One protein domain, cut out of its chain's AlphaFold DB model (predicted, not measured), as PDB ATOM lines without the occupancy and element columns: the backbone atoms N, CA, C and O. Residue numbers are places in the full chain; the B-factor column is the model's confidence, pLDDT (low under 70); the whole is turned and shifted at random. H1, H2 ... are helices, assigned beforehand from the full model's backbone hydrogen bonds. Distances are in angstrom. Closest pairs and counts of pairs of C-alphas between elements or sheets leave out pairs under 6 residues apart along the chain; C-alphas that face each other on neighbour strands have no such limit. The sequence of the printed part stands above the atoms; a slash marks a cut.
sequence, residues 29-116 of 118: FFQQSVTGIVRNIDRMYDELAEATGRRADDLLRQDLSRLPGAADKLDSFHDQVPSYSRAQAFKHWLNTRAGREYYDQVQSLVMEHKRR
ATOM      1  N   PHE A  29     -45.067  15.254   8.601       79.69
ATOM      2  CA  PHE A  29     -43.723  14.785   8.326       79.69
ATOM      3  C   PHE A  29     -43.653  13.263   8.140       79.69
ATOM      4  O   PHE A  29     -43.096  12.790   7.144       79.69
ATOM      5  N   PHE A  30     -44.269  12.475   9.023       79.94
ATOM      6  CA  PHE A  30     -44.209  11.013   8.935       79.94
ATOM      7  C   PHE A  30     -45.149  10.427   7.887       79.94
ATOM      8  O   PHE A  30     -44.969   9.273   7.493       79.94
ATOM      9  N   GLN A  31     -46.068  11.216   7.328       82.50
ATOM     10  CA  GLN A  31     -46.828  10.821   6.137       82.50
ATOM     11  C   GLN A  31     -45.982  10.842   4.853       82.50
ATOM     12  O   GLN A  31     -46.354  10.215   3.859       82.50
ATOM     13  N   GLN A  32     -44.812  11.491   4.860       84.56
ATOM     14  CA  GLN A  32     -43.920  11.518   3.704       84.56
ATOM     15  C   GLN A  32     -43.380  10.126   3.345       84.56
ATOM     16  O   GLN A  32     -43.315   9.196   4.159       84.56
ATOM     17  N   SER A  33     -42.934   9.988   2.093       91.38
ATOM     18  CA  SER A  33     -42.182   8.804   1.672       91.38
ATOM     19  C   SER A  33     -40.925   8.625   2.532       91.38
ATOM     20  O   SER A  33     -40.316   9.603   2.964       91.38
ATOM     21  N   VAL A  34     -40.496   7.376   2.729       92.00
ATOM     22  CA  VAL A  34     -39.248   7.050   3.445       92.00
ATOM     23  C   VAL A  34     -38.075   7.841   2.869       92.00
ATOM     24  O   VAL A  34     -37.323   8.456   3.611       92.00
ATOM     25  N   THR A  35     -37.964   7.910   1.541       91.06
ATOM     26  CA  THR A  35     -36.933   8.700   0.856       91.06
ATOM     27  C   THR A  35     -37.016  10.194   1.182       91.06
ATOM     28  O   THR A  35     -35.983  10.847   1.314       91.06
ATOM     29  N   GLY A  36     -38.225  10.748   1.319       90.25
ATOM     30  CA  GLY A  36     -38.439  12.134   1.743       90.25
ATOM     31  C   GLY A  36     -37.953  12.389   3.169       90.25
ATOM     32  O   GLY A  36     -37.259  13.377   3.407       90.25
ATOM     33  N   ILE A  37     -38.223  11.450   4.077       91.00
ATOM     34  CA  ILE A  37     -37.751  11.505   5.464       91.00
ATOM     35  C   ILE A  37     -36.229  11.353   5.527       91.00
ATOM     36  O   ILE A  37     -35.581  12.146   6.191       91.00
ATOM     37  N   VAL A  38     -35.622  10.424   4.777       93.38
ATOM     38  CA  VAL A  38     -34.151  10.281   4.716       93.38
ATOM     39  C   VAL A  38     -33.481  11.573   4.236       93.38
ATOM     40  O   VAL A  38     -32.445  11.970   4.766       93.38
ATOM     41  N   ARG A  39     -34.075  12.273   3.261       92.31
ATOM     42  CA  ARG A  39     -33.563  13.572   2.785       92.31
ATOM     43  C   ARG A  39     -33.657  14.684   3.833       92.31
ATOM     44  O   ARG A  39     -32.892  15.640   3.746       92.31
ATOM     45  N   ASN A  40     -34.561  14.551   4.800       93.06
ATOM     46  CA  ASN A  40     -34.818  15.501   5.884       93.06
ATOM     47  C   ASN A  40     -34.672  14.821   7.253       93.06
ATOM     48  O   ASN A  40     -35.491  15.018   8.148       93.06
ATOM     49  N   ILE A  41     -33.665  13.956   7.399       94.62
ATOM     50  CA  ILE A  41     -33.557  13.091   8.578       94.62
ATOM     51  C   ILE A  41     -33.242  13.862   9.861       94.62
ATOM     52  O   ILE A  41     -33.511  13.373  10.950       94.62
ATOM     53  N   ASP A  42     -32.711  15.080   9.736       95.06
ATOM     54  CA  ASP A  42     -32.572  16.017  10.848       95.06
ATOM     55  C   ASP A  42     -33.929  16.311  11.486       95.06
ATOM     56  O   ASP A  42     -34.095  16.111  12.687       95.06
ATOM     57  N   ARG A  43     -34.922  16.654  10.658       94.19
ATOM     58  CA  ARG A  43     -36.285  16.907  11.115       94.19
ATOM     59  C   ARG A  43     -36.907  15.674  11.763       94.19
ATOM     60  O   ARG A  43     -37.561  15.813  12.782       94.19
ATOM     61  N   MET A  44     -36.648  14.466  11.253       94.19
ATOM     62  CA  MET A  44     -37.130  13.234  11.900       94.19
ATOM     63  C   MET A  44     -36.700  13.146  13.367       94.19
ATOM     64  O   MET A  44     -37.499  12.758  14.214       94.19
ATOM     65  N   TYR A  45     -35.444  13.482  13.669       94.81
ATOM     66  CA  TYR A  45     -34.947  13.436  15.041       94.81
ATOM     67  C   TYR A  45     -35.527  14.540  15.923       94.81
ATOM     68  O   TYR A  45     -35.703  14.296  17.115       94.81
ATOM     69  N   ASP A  46     -35.852  15.701  15.356       92.81
ATOM     70  CA  ASP A  46     -36.545  16.775  16.073       92.81
ATOM     71  C   ASP A  46     -37.993  16.371  16.410       92.81
ATOM     72  O   ASP A  46     -38.384  16.440  17.575       92.81
ATOM     73  N   GLU A  47     -38.747  15.833  15.444       91.38
ATOM     74  CA  GLU A  47     -40.125  15.361  15.673       91.38
ATOM     75  C   GLU A  47     -40.149  14.173  16.664       91.38
ATOM     76  O   GLU A  47     -40.986  14.096  17.562       91.38
ATOM     77  N   LEU A  48     -39.183  13.244  16.575       91.19
ATOM     78  CA  LEU A  48     -39.044  12.153  17.550       91.19
ATOM     79  C   LEU A  48     -38.678  12.669  18.947       91.19
ATOM     80  O   LEU A  48     -39.120  12.097  19.947       91.19
ATOM     81  N   ALA A  49     -37.846  13.706  19.041       92.38
ATOM     82  CA  ALA A  49     -37.490  14.325  20.312       92.38
ATOM     83  C   ALA A  49     -38.722  14.945  20.982       92.38
ATOM     84  O   ALA A  49     -38.944  14.710  22.172       92.38
ATOM     85  N   GLU A  50     -39.557  15.644  20.211       90.56
ATOM     86  CA  GLU A  50     -40.832  16.194  20.676       90.56
ATOM     87  C   GLU A  50     -41.804  15.085  21.106       90.56
ATOM     88  O   GLU A  50     -42.296  15.097  22.235       90.56
ATOM     89  N   ALA A  51     -42.001  14.065  20.267       87.50
ATOM     90  CA  ALA A  51     -42.934  12.972  20.536       87.50
ATOM     91  C   ALA A  51     -42.537  12.099  21.741       87.50
ATOM     92  O   ALA A  51     -43.398  11.532  22.416       87.50
ATOM     93  N   THR A  52     -41.235  11.954  22.014       87.81
ATOM     94  CA  THR A  52     -40.727  11.056  23.069       87.81
ATOM     95  C   THR A  52     -40.224  11.777  24.319       87.81
ATOM     96  O   THR A  52     -39.905  11.115  25.309       87.81
ATOM     97  N   GLY A  53     -40.099  13.107  24.288       89.94
ATOM     98  CA  GLY A  53     -39.461  13.892  25.350       89.94
ATOM     99  C   GLY A  53     -37.959  13.616  25.519       89.94
ATOM    100  O   GLY A  53     -37.379  13.966  26.549       89.94
ATOM    101  N   ARG A  54     -37.316  12.955  24.546       91.62
ATOM    102  CA  ARG A  54     -35.871  12.658  24.542       91.62
ATOM    103  C   ARG A  54     -35.106  13.717  23.753       91.62
ATOM    104  O   ARG A  54     -35.674  14.442  22.952       91.62
ATOM    105  N   ARG A  55     -33.781  13.785  23.922       93.81
ATOM    106  CA  ARG A  55     -32.937  14.651  23.084       93.81
ATOM    107  C   ARG A  55     -32.735  14.016  21.705       93.81
ATOM    108  O   ARG A  55     -32.377  12.841  21.626       93.81
ATOM    109  N   ALA A  56     -32.855  14.815  20.644       93.12
ATOM    110  CA  ALA A  56     -32.584  14.403  19.260       93.12
ATOM    111  C   ALA A  56     -31.207  13.730  19.105       93.12
ATOM    112  O   ALA A  56     -31.078  12.705  18.442       93.12
ATOM    113  N   ASP A  57     -30.185  14.252  19.791       94.06
ATOM    114  CA  ASP A  57     -28.831  13.688  19.749       94.06
ATOM    115  C   ASP A  57     -28.733  12.284  20.370       94.06
ATOM    116  O   ASP A  57     -27.991  11.436  19.880       94.06
ATOM    117  N   ASP A  58     -29.515  11.993  21.413       95.44
ATOM    118  CA  ASP A  58     -29.520  10.664  22.034       95.44
ATOM    119  C   ASP A  58     -30.239   9.637  21.150       95.44
ATOM    120  O   ASP A  58     -29.843   8.471  21.103       95.44
ATOM    121  N   LEU A  59     -31.279  10.070  20.431       94.94
ATOM    122  CA  LEU A  59     -31.973   9.260  19.428       94.94
ATOM    123  C   LEU A  59     -31.057   8.962  18.235       94.94
ATOM    124  O   LEU A  59     -30.913   7.805  17.840       94.94
ATOM    125  N   LEU A  60     -30.366   9.981  17.721       96.19
ATOM    126  CA  LEU A  60     -29.381   9.826  16.655       96.19
ATOM    127  C   LEU A  60     -28.229   8.911  17.081       96.19
ATOM    128  O   LEU A  60     -27.865   8.005  16.339       96.19
ATOM    129  N   ARG A  61     -27.662   9.092  18.281       95.44
ATOM    130  CA  ARG A  61     -26.582   8.230  18.790       95.44
ATOM    131  C   ARG A  61     -27.027   6.771  18.890       95.44
ATOM    132  O   ARG A  61     -26.262   5.872  18.542       95.44
ATOM    133  N   GLN A  62     -28.262   6.534  19.332       95.06
ATOM    134  CA  GLN A  62     -28.848   5.196  19.370       95.06
ATOM    135  C   GLN A  62     -28.941   4.585  17.965       95.06
ATOM    136  O   GLN A  62     -28.548   3.435  17.780       95.06
ATOM    137  N   ASP A  63     -29.396   5.338  16.970       96.06
ATOM    138  CA  ASP A  63     -29.465   4.858  15.589       96.06
ATOM    139  C   ASP A  63     -28.077   4.623  14.978       96.06
ATOM    140  O   ASP A  63     -27.840   3.581  14.370       96.06
ATOM    141  N   LEU A  64     -27.124   5.529  15.207       95.69
ATOM    142  CA  LEU A  64     -25.740   5.390  14.746       95.69
ATOM    143  C   LEU A  64     -25.047   4.160  15.337       95.69
ATOM    144  O   LEU A  64     -24.247   3.533  14.648       95.69
ATOM    145  N   SER A  65     -25.384   3.758  16.568       95.12
ATOM    146  CA  SER A  65     -24.851   2.523  17.170       95.12
ATOM    147  C   SER A  65     -25.233   1.256  16.392       95.12
ATOM    148  O   SER A  65     -24.567   0.227  16.501       95.12
ATOM    149  N   ARG A  66     -26.285   1.337  15.568       94.56
ATOM    150  CA  ARG A  66     -26.775   0.256  14.705       94.56
ATOM    151  C   ARG A  66     -26.208   0.333  13.287       94.56
ATOM    152  O   ARG A  66     -26.491  -0.551  12.480       94.56
ATOM    153  N   LEU A  67     -25.429   1.370  12.976       94.50
ATOM    154  CA  LEU A  67     -24.820   1.625  11.673       94.50
ATOM    155  C   LEU A  67     -23.288   1.500  11.789       94.50
ATOM    156  O   LEU A  67     -22.617   2.465  12.164       94.50
ATOM    157  N   PRO A  68     -22.698   0.332  11.466       91.50
ATOM    158  CA  PRO A  68     -21.272   0.083  11.670       91.50
ATOM    159  C   PRO A  68     -20.370   1.135  11.008       91.50
ATOM    160  O   PRO A  68     -20.435   1.373   9.797       91.50
ATOM    161  N   GLY A  69     -19.526   1.781  11.814       91.75
ATOM    162  CA  GLY A  69     -18.594   2.821  11.371       91.75
ATOM    163  C   GLY A  69     -19.241   4.142  10.937       91.75
ATOM    164  O   GLY A  69     -18.524   5.044  10.511       91.75
ATOM    165  N   ALA A  70     -20.570   4.292  11.020       94.12
ATOM    166  CA  ALA A  70     -21.229   5.555  10.686       94.12
ATOM    167  C   ALA A  70     -20.953   6.639  11.733       94.12
ATOM    168  O   ALA A  70     -20.803   7.797  11.362       94.12
ATOM    169  N   ALA A  71     -20.856   6.268  13.017       93.94
ATOM    170  CA  ALA A  71     -20.559   7.204  14.103       93.94
ATOM    171  C   ALA A  71     -19.208   7.908  13.889       93.94
ATOM    172  O   ALA A  71     -19.182   9.127  13.769       93.94
ATOM    173  N   ASP A  72     -18.124   7.148  13.706       94.94
ATOM    174  CA  ASP A  72     -16.774   7.704  13.508       94.94
ATOM    175  C   ASP A  72     -16.676   8.566  12.235       94.94
ATOM    176  O   ASP A  72     -16.022   9.613  12.206       94.94
ATOM    177  N   LYS A  73     -17.354   8.137  11.159       94.38
ATOM    178  CA  LYS A  73     -17.427   8.891   9.898       94.38
ATOM    179  C   LYS A  73     -18.210  10.192  10.065       94.38
ATOM    180  O   LYS A  73     -17.821  11.204   9.482       94.38
ATOM    181  N   LEU A  74     -19.301  10.165  10.830       94.69
ATOM    182  CA  LEU A  74     -20.082  11.353  11.141       94.69
ATOM    183  C   LEU A  74     -19.290  12.312  12.028       94.69
ATOM    184  O   LEU A  74     -19.313  13.503  11.751       94.69
ATOM    185  N   ASP A  75     -18.579  11.813  13.037       94.62
ATOM    186  CA  ASP A  75     -17.729  12.628  13.915       94.62
ATOM    187  C   ASP A  75     -16.665  13.356  13.090       94.62
ATOM    188  O   ASP A  75     -16.594  14.582  13.105       94.62
ATOM    189  N   SER A  76     -15.959  12.615  12.233       94.88
ATOM    190  CA  SER A  76     -14.968  13.181  11.309       94.88
ATOM    191  C   SER A  76     -15.562  14.225  10.353       94.88
ATOM    192  O   SER A  76     -14.875  15.160   9.940       94.88
ATOM    193  N   PHE A  77     -16.822  14.057   9.939       95.25
ATOM    194  CA  PHE A  77     -17.526  15.039   9.113       95.25
ATOM    195  C   PHE A  77     -17.941  16.264   9.936       95.25
ATOM    196  O   PHE A  77     -17.768  17.390   9.481       95.25
ATOM    197  N   HIS A  78     -18.464  16.061  11.145       95.19
ATOM    198  CA  HIS A  78     -18.936  17.120  12.035       95.19
ATOM    199  C   HIS A  78     -17.799  18.036  12.491       95.19
ATOM    200  O   HIS A  78     -17.986  19.248  12.491       95.19
ATOM    201  N   ASP A  79     -16.605  17.495  12.734       95.19
ATOM    202  CA  ASP A  79     -15.403  18.276  13.054       95.19
ATOM    203  C   ASP A  79     -15.023  19.279  11.946       95.19
ATOM    204  O   ASP A  79     -14.434  20.326  12.217       95.19
ATOM    205  N   GLN A  80     -15.392  18.997  10.692       94.69
ATOM    206  CA  GLN A  80     -15.179  19.903   9.555       94.69
ATOM    207  C   GLN A  80     -16.277  20.971   9.432       94.69
ATOM    208  O   GLN A  80     -16.061  22.004   8.799       94.69
ATOM    209  N   VAL A  81     -17.454  20.735  10.022       94.44
ATOM    210  CA  VAL A  81     -18.615  21.642  10.007       94.44
ATOM    211  C   VAL A  81     -19.244  21.774  11.404       94.44
ATOM    212  O   VAL A  81     -20.430  21.484  11.590       94.44
ATOM    213  N   PRO A  82     -18.491  22.262  12.410       92.00
ATOM    214  CA  PRO A  82     -18.925  22.249  13.810       92.00
ATOM    215  C   PRO A  82     -20.129  23.160  14.087       92.00
ATOM    216  O   PRO A  82     -20.768  23.047  15.129       92.00
ATOM    217  N   SER A  83     -20.464  24.059  13.156       94.94
ATOM    218  CA  SER A  83     -21.655  24.906  13.232       94.94
ATOM    219  C   SER A  83     -22.968  24.143  13.040       94.94
ATOM    220  O   SER A  83     -24.027  24.683  13.344       94.94
ATOM    221  N   TYR A  84     -22.930  22.925  12.492       94.25
ATOM    222  CA  TYR A  84     -24.118  22.085  12.357       94.25
ATOM    223  C   TYR A  84     -24.418  21.357  13.664       94.25
ATOM    224  O   TYR A  84     -23.510  20.939  14.378       94.25
ATOM    225  N   SER A  85     -25.697  21.139  13.969       93.94
ATOM    226  CA  SER A  85     -26.062  20.111  14.946       93.94
ATOM    227  C   SER A  85     -25.643  18.731  14.423       93.94
ATOM    228  O   SER A  85     -25.490  18.539  13.215       93.94
ATOM    229  N   ARG A  86     -25.498  17.724  15.296       94.19
ATOM    230  CA  ARG A  86     -25.156  16.361  14.844       94.19
ATOM    231  C   ARG A  86     -26.197  15.777  13.884       94.19
ATOM    232  O   ARG A  86     -25.825  15.097  12.933       94.19
ATOM    233  N   ALA A  87     -27.479  16.097  14.067       94.44
ATOM    234  CA  ALA A  87     -28.553  15.676  13.164       94.44
ATOM    235  C   ALA A  87     -28.465  16.364  11.788       94.44
ATOM    236  O   ALA A  87     -28.585  15.704  10.753       94.44
ATOM    237  N   GLN A  88     -28.155  17.664  11.756       96.25
ATOM    238  CA  GLN A  88     -27.876  18.386  10.511       96.25
ATOM    239  C   GLN A  88     -26.631  17.824   9.816       96.25
ATOM    240  O   GLN A  88     -26.666  17.525   8.622       96.25
ATOM    241  N   ALA A  89     -25.548  17.615  10.566       96.69
ATOM    242  CA  ALA A  89     -24.327  17.003  10.060       96.69
ATOM    243  C   ALA A  89     -24.605  15.613   9.478       96.69
ATOM    244  O   ALA A  89     -24.111  15.307   8.400       96.69
ATOM    245  N   PHE A  90     -25.466  14.814  10.115       96.81
ATOM    246  CA  PHE A  90     -25.868  13.501   9.618       96.81
ATOM    247  C   PHE A  90     -26.622  13.590   8.292       96.81
ATOM    248  O   PHE A  90     -26.252  12.906   7.337       96.81
ATOM    249  N   LYS A  91     -27.600  14.494   8.171       96.38
ATOM    250  CA  LYS A  91     -28.279  14.769   6.894       96.38
ATOM    251  C   LYS A  91     -27.298  15.170   5.794       96.38
ATOM    252  O   LYS A  91     -27.385  14.678   4.668       96.38
ATOM    253  N   HIS A  92     -26.371  16.077   6.087       96.38
ATOM    254  CA  HIS A  92     -25.394  16.534   5.102       96.38
ATOM    255  C   HIS A  92     -24.406  15.426   4.724       96.38
ATOM    256  O   HIS A  92     -24.162  15.206   3.537       96.38
ATOM    257  N   TRP A  93     -23.913  14.672   5.707       96.50
ATOM    258  CA  TRP A  93     -23.031  13.529   5.507       96.50
ATOM    259  C   TRP A  93     -23.686  12.440   4.655       96.50
ATOM    260  O   TRP A  93     -23.056  11.944   3.722       96.50
ATOM    261  N   LEU A  94     -24.962  12.121   4.893       96.12
ATOM    262  CA  LEU A  94     -25.736  11.171   4.086       96.12
ATOM    263  C   LEU A  94     -25.763  11.553   2.600       96.12
ATOM    264  O   LEU A  94     -25.661  10.689   1.733       96.12
ATOM    265  N   ASN A  95     -25.783  12.849   2.286       91.19
ATOM    266  CA  ASN A  95     -25.737  13.330   0.906       91.19
ATOM    267  C   ASN A  95     -24.332  13.268   0.262       91.19
ATOM    268  O   ASN A  95     -24.187  13.577  -0.924       91.19
ATOM    269  N   THR A  96     -23.294  12.830   0.981       93.88
ATOM    270  CA  THR A  96     -21.951  12.574   0.425       93.88
ATOM    271  C   THR A  96     -21.851  11.189  -0.218       93.88
ATOM    272  O   THR A  96     -22.734  10.346  -0.074       93.88
ATOM    273  N   ARG A  97     -20.751  10.910  -0.933       93.31
ATOM    274  CA  ARG A  97     -20.504   9.567  -1.489       93.31
ATOM    275  C   ARG A  97     -20.438   8.494  -0.396       93.31
ATOM    276  O   ARG A  97     -21.066   7.460  -0.563       93.31
ATOM    277  N   ALA A  98     -19.715   8.761   0.692       91.12
ATOM    278  CA  ALA A  98     -19.546   7.813   1.793       91.12
ATOM    279  C   ALA A  98     -20.846   7.603   2.583       91.12
ATOM    280  O   ALA A  98     -21.151   6.483   2.974       91.12
ATOM    281  N   GLY A  99     -21.633   8.661   2.797       93.06
ATOM    282  CA  GLY A  99     -22.916   8.551   3.495       93.06
ATOM    283  C   GLY A  99     -23.976   7.789   2.697       93.06
ATOM    284  O   GLY A  99     -24.754   7.035   3.278       93.06
ATOM    285  N   ARG A 100     -23.968   7.896   1.360       93.62
ATOM    286  CA  ARG A 100     -24.899   7.148   0.497       93.62
ATOM    287  C   ARG A 100     -24.765   5.630   0.600       93.62
ATOM    288  O   ARG A 100     -25.740   4.936   0.339       93.62
ATOM    289  N   GLU A 101     -23.612   5.114   1.025       95.06
ATOM    290  CA  GLU A 101     -23.414   3.679   1.293       95.06
ATOM    291  C   GLU A 101     -24.290   3.161   2.449       95.06
ATOM    292  O   GLU A 101     -24.487   1.955   2.573       95.06
ATOM    293  N   TYR A 102     -24.830   4.062   3.277       95.62
ATOM    294  CA  TYR A 102     -25.688   3.740   4.417       95.62
ATOM    295  C   TYR A 102     -27.183   3.937   4.125       95.62
ATOM    296  O   TYR A 102     -28.003   3.777   5.028       95.62
ATOM    297  N   TYR A 103     -27.567   4.317   2.899       94.75
ATOM    298  CA  TYR A 103     -28.952   4.696   2.595       94.75
ATOM    299  C   TYR A 103     -29.953   3.586   2.892       94.75
ATOM    300  O   TYR A 103     -30.979   3.868   3.502       94.75
ATOM    301  N   ASP A 104     -29.656   2.340   2.537       95.56
ATOM    302  CA  ASP A 104     -30.592   1.229   2.735       95.56
ATOM    303  C   ASP A 104     -30.808   0.932   4.229       95.56
ATOM    304  O   ASP A 104     -31.933   0.705   4.691       95.56
ATOM    305  N   GLN A 105     -29.740   1.006   5.026       96.81
ATOM    306  CA  GLN A 105     -29.807   0.843   6.477       96.81
ATOM    307  C   GLN A 105     -30.565   2.009   7.123       96.81
ATOM    308  O   GLN A 105     -31.393   1.797   8.007       96.81
ATOM    309  N   VAL A 106     -30.344   3.237   6.652       96.44
ATOM    310  CA  VAL A 106     -31.041   4.432   7.146       96.44
ATOM    311  C   VAL A 106     -32.521   4.401   6.764       96.44
ATOM    312  O   VAL A 106     -33.369   4.693   7.601       96.44
ATOM    313  N   GLN A 107     -32.870   3.970   5.549       96.25
ATOM    314  CA  GLN A 107     -34.262   3.730   5.155       96.25
ATOM    315  C   GLN A 107     -34.930   2.692   6.063       96.25
ATOM    316  O   GLN A 107     -36.084   2.868   6.457       96.25
ATOM    317  N   SER A 108     -34.200   1.639   6.439       96.31
ATOM    318  CA  SER A 108     -34.690   0.620   7.369       96.31
ATOM    319  C   SER A 108     -34.947   1.190   8.771       96.31
ATOM    320  O   SER A 108     -35.974   0.871   9.372       96.31
ATOM    321  N   LEU A 109     -34.074   2.077   9.267       95.12
ATOM    322  CA  LEU A 109     -34.276   2.799  10.530       95.12
ATOM    323  C   LEU A 109     -35.497   3.722  10.469       95.12
ATOM    324  O   LEU A 109     -36.352   3.670  11.349       95.12
ATOM    325  N   VAL A 110     -35.632   4.510   9.398       94.81
ATOM    326  CA  VAL A 110     -36.800   5.376   9.172       94.81
ATOM    327  C   VAL A 110     -38.094   4.556   9.163       94.81
ATOM    328  O   VAL A 110     -39.073   4.942   9.794       94.81
ATOM    329  N   MET A 111     -38.107   3.403   8.491       94.25
ATOM    330  CA  MET A 111     -39.262   2.499   8.477       94.25
ATOM    331  C   MET A 111     -39.581   1.901   9.851       94.25
ATOM    332  O   MET A 111     -40.746   1.645  10.158       94.25
ATOM    333  N   GLU A 112     -38.575   1.642  10.686       93.06
ATOM    334  CA  GLU A 112     -38.800   1.225  12.071       93.06
ATOM    335  C   GLU A 112     -39.430   2.347  12.897       93.06
ATOM    336  O   GLU A 112     -40.434   2.099  13.562       93.06
ATOM    337  N   HIS A 113     -38.893   3.567  12.819       90.38
ATOM    338  CA  HIS A 113     -39.447   4.718  13.535       90.38
ATOM    339  C   HIS A 113     -40.875   5.017  13.096       90.38
ATOM    340  O   HIS A 113     -41.742   5.153  13.956       90.38
ATOM    341  N   LYS A 114     -41.146   4.996  11.782       88.56
ATOM    342  CA  LYS A 114     -42.509   5.115  11.251       88.56
ATOM    343  C   LYS A 114     -43.443   4.114  11.914       88.56
ATOM    344  O   LYS A 114     -44.429   4.544  12.463       88.56
ATOM    345  N   ARG A 115     -43.106   2.819  11.934       89.00
ATOM    346  CA  ARG A 115     -43.970   1.775  12.524       89.00
ATOM    347  C   ARG A 115     -44.133   1.856  14.041       89.00
ATOM    348  O   ARG A 115     -45.071   1.271  14.573       89.00
ATOM    349  N   ARG A 116     -43.161   2.433  14.755       86.06
ATOM    350  CA  ARG A 116     -43.182   2.486  16.225       86.06
ATOM    351  C   ARG A 116     -44.023   3.648  16.741       86.06
ATOM    352  O   ARG A 116     -44.628   3.514  17.799       86.06
TER     353      ARG A 116
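Overview. This is residues 29 to 116 of the 118 residues of an uncharacterized protein of Anthracocystis flocculosa (UniProt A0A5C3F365). Short helices cross one another in a compact cluster: H3 and H5 lie near its middle, H2 packs on both of them from one end, and H4 packs on H5 from the other end. The longest helix, H7, runs along one side of this cluster with H1 packed across it, and the small helix H6 sits at the turn between H5 and H7. The printed part has 88 residues with seven named helices, H1 to H7 in order along the chain, and no named strand; its class is all helix. The whole is compact, with a radius of gyration of the C-alphas of 12.0 A, and rounded, spanning 32 by 26 by 19 A.

Along the chain. H7, residues 103 to 116, is 19.8 A long from C-alpha 103 at (-28.952, 4.696, 2.595) to C-alpha 116 at (-43.182, 2.486, 16.225). H1, residues 34 to 39, begins with C-alpha 34 at (-39.248, 7.050, 3.445) and is 8.7 A long. H2, residues 41 to 52, is 16.3 A long. H3, residues 56 to 64, measures 12.2 A, H4, residues 70 to 78, 11.9 A, and H5, residues 86 to 94, 12.0 A. H6, residues 97 to 100, measures 5.4 A.

Arrangement. H7 touches H1 at a steep tilt of 62 degrees, opposite ways; their closest C-alphas, of Gln 107 and Val 34, are 6.2 A apart. H7 and H2 are near each other, with 8 pairs of C-alphas within 10 A. H7 is close to H3 but not clearly touching, with the closest C-alphas, of Leu 109 and Asp 63, 7.3 A apart. H3 and H5 are the hub, touching three helices each. They touch each other at a steep tilt of 41 degrees, the same way, closest at the C-alphas of Asp 57 and Arg 86, 6.7 A. H2 touches H3 with residues 45 to 49 alone, closest at the C-alphas of Tyr 45 and Ala 56, 4.9 A. H2 touches H5 with residues 41 to 45 alone, closest at the C-alphas of Asp 42 and Ala 87, 4.7 A. H4 touches H5 about perpendicular, at 78 degrees, closest at the C-alphas of His 78 and Ala 89, 5.7 A. H3 and H4 only just touch, with 3 pairs of C-alphas within 8 A, and touch only at the corner. H6 is close to H5 but not clearly touching, with the C-alphas of Gly 99 and Trp 93 closest at 5.4 A. H4 and H7 are apart. In H1, H2, H3, H4, H5 and H7 every O i to N i+4 pair is within hydrogen-bond range; H6 is too short for such a pair.

Size, cuts and confidence. The C-alphas farthest apart, of Gln 80 and Arg 115, are 34.2 A apart. The printed part has no cut. No link is long; H4 to H5, with 7 residues between them, is short, and the others are tight. The mean pLDDT of the printed part is 93.1, and no printed residue is under 70.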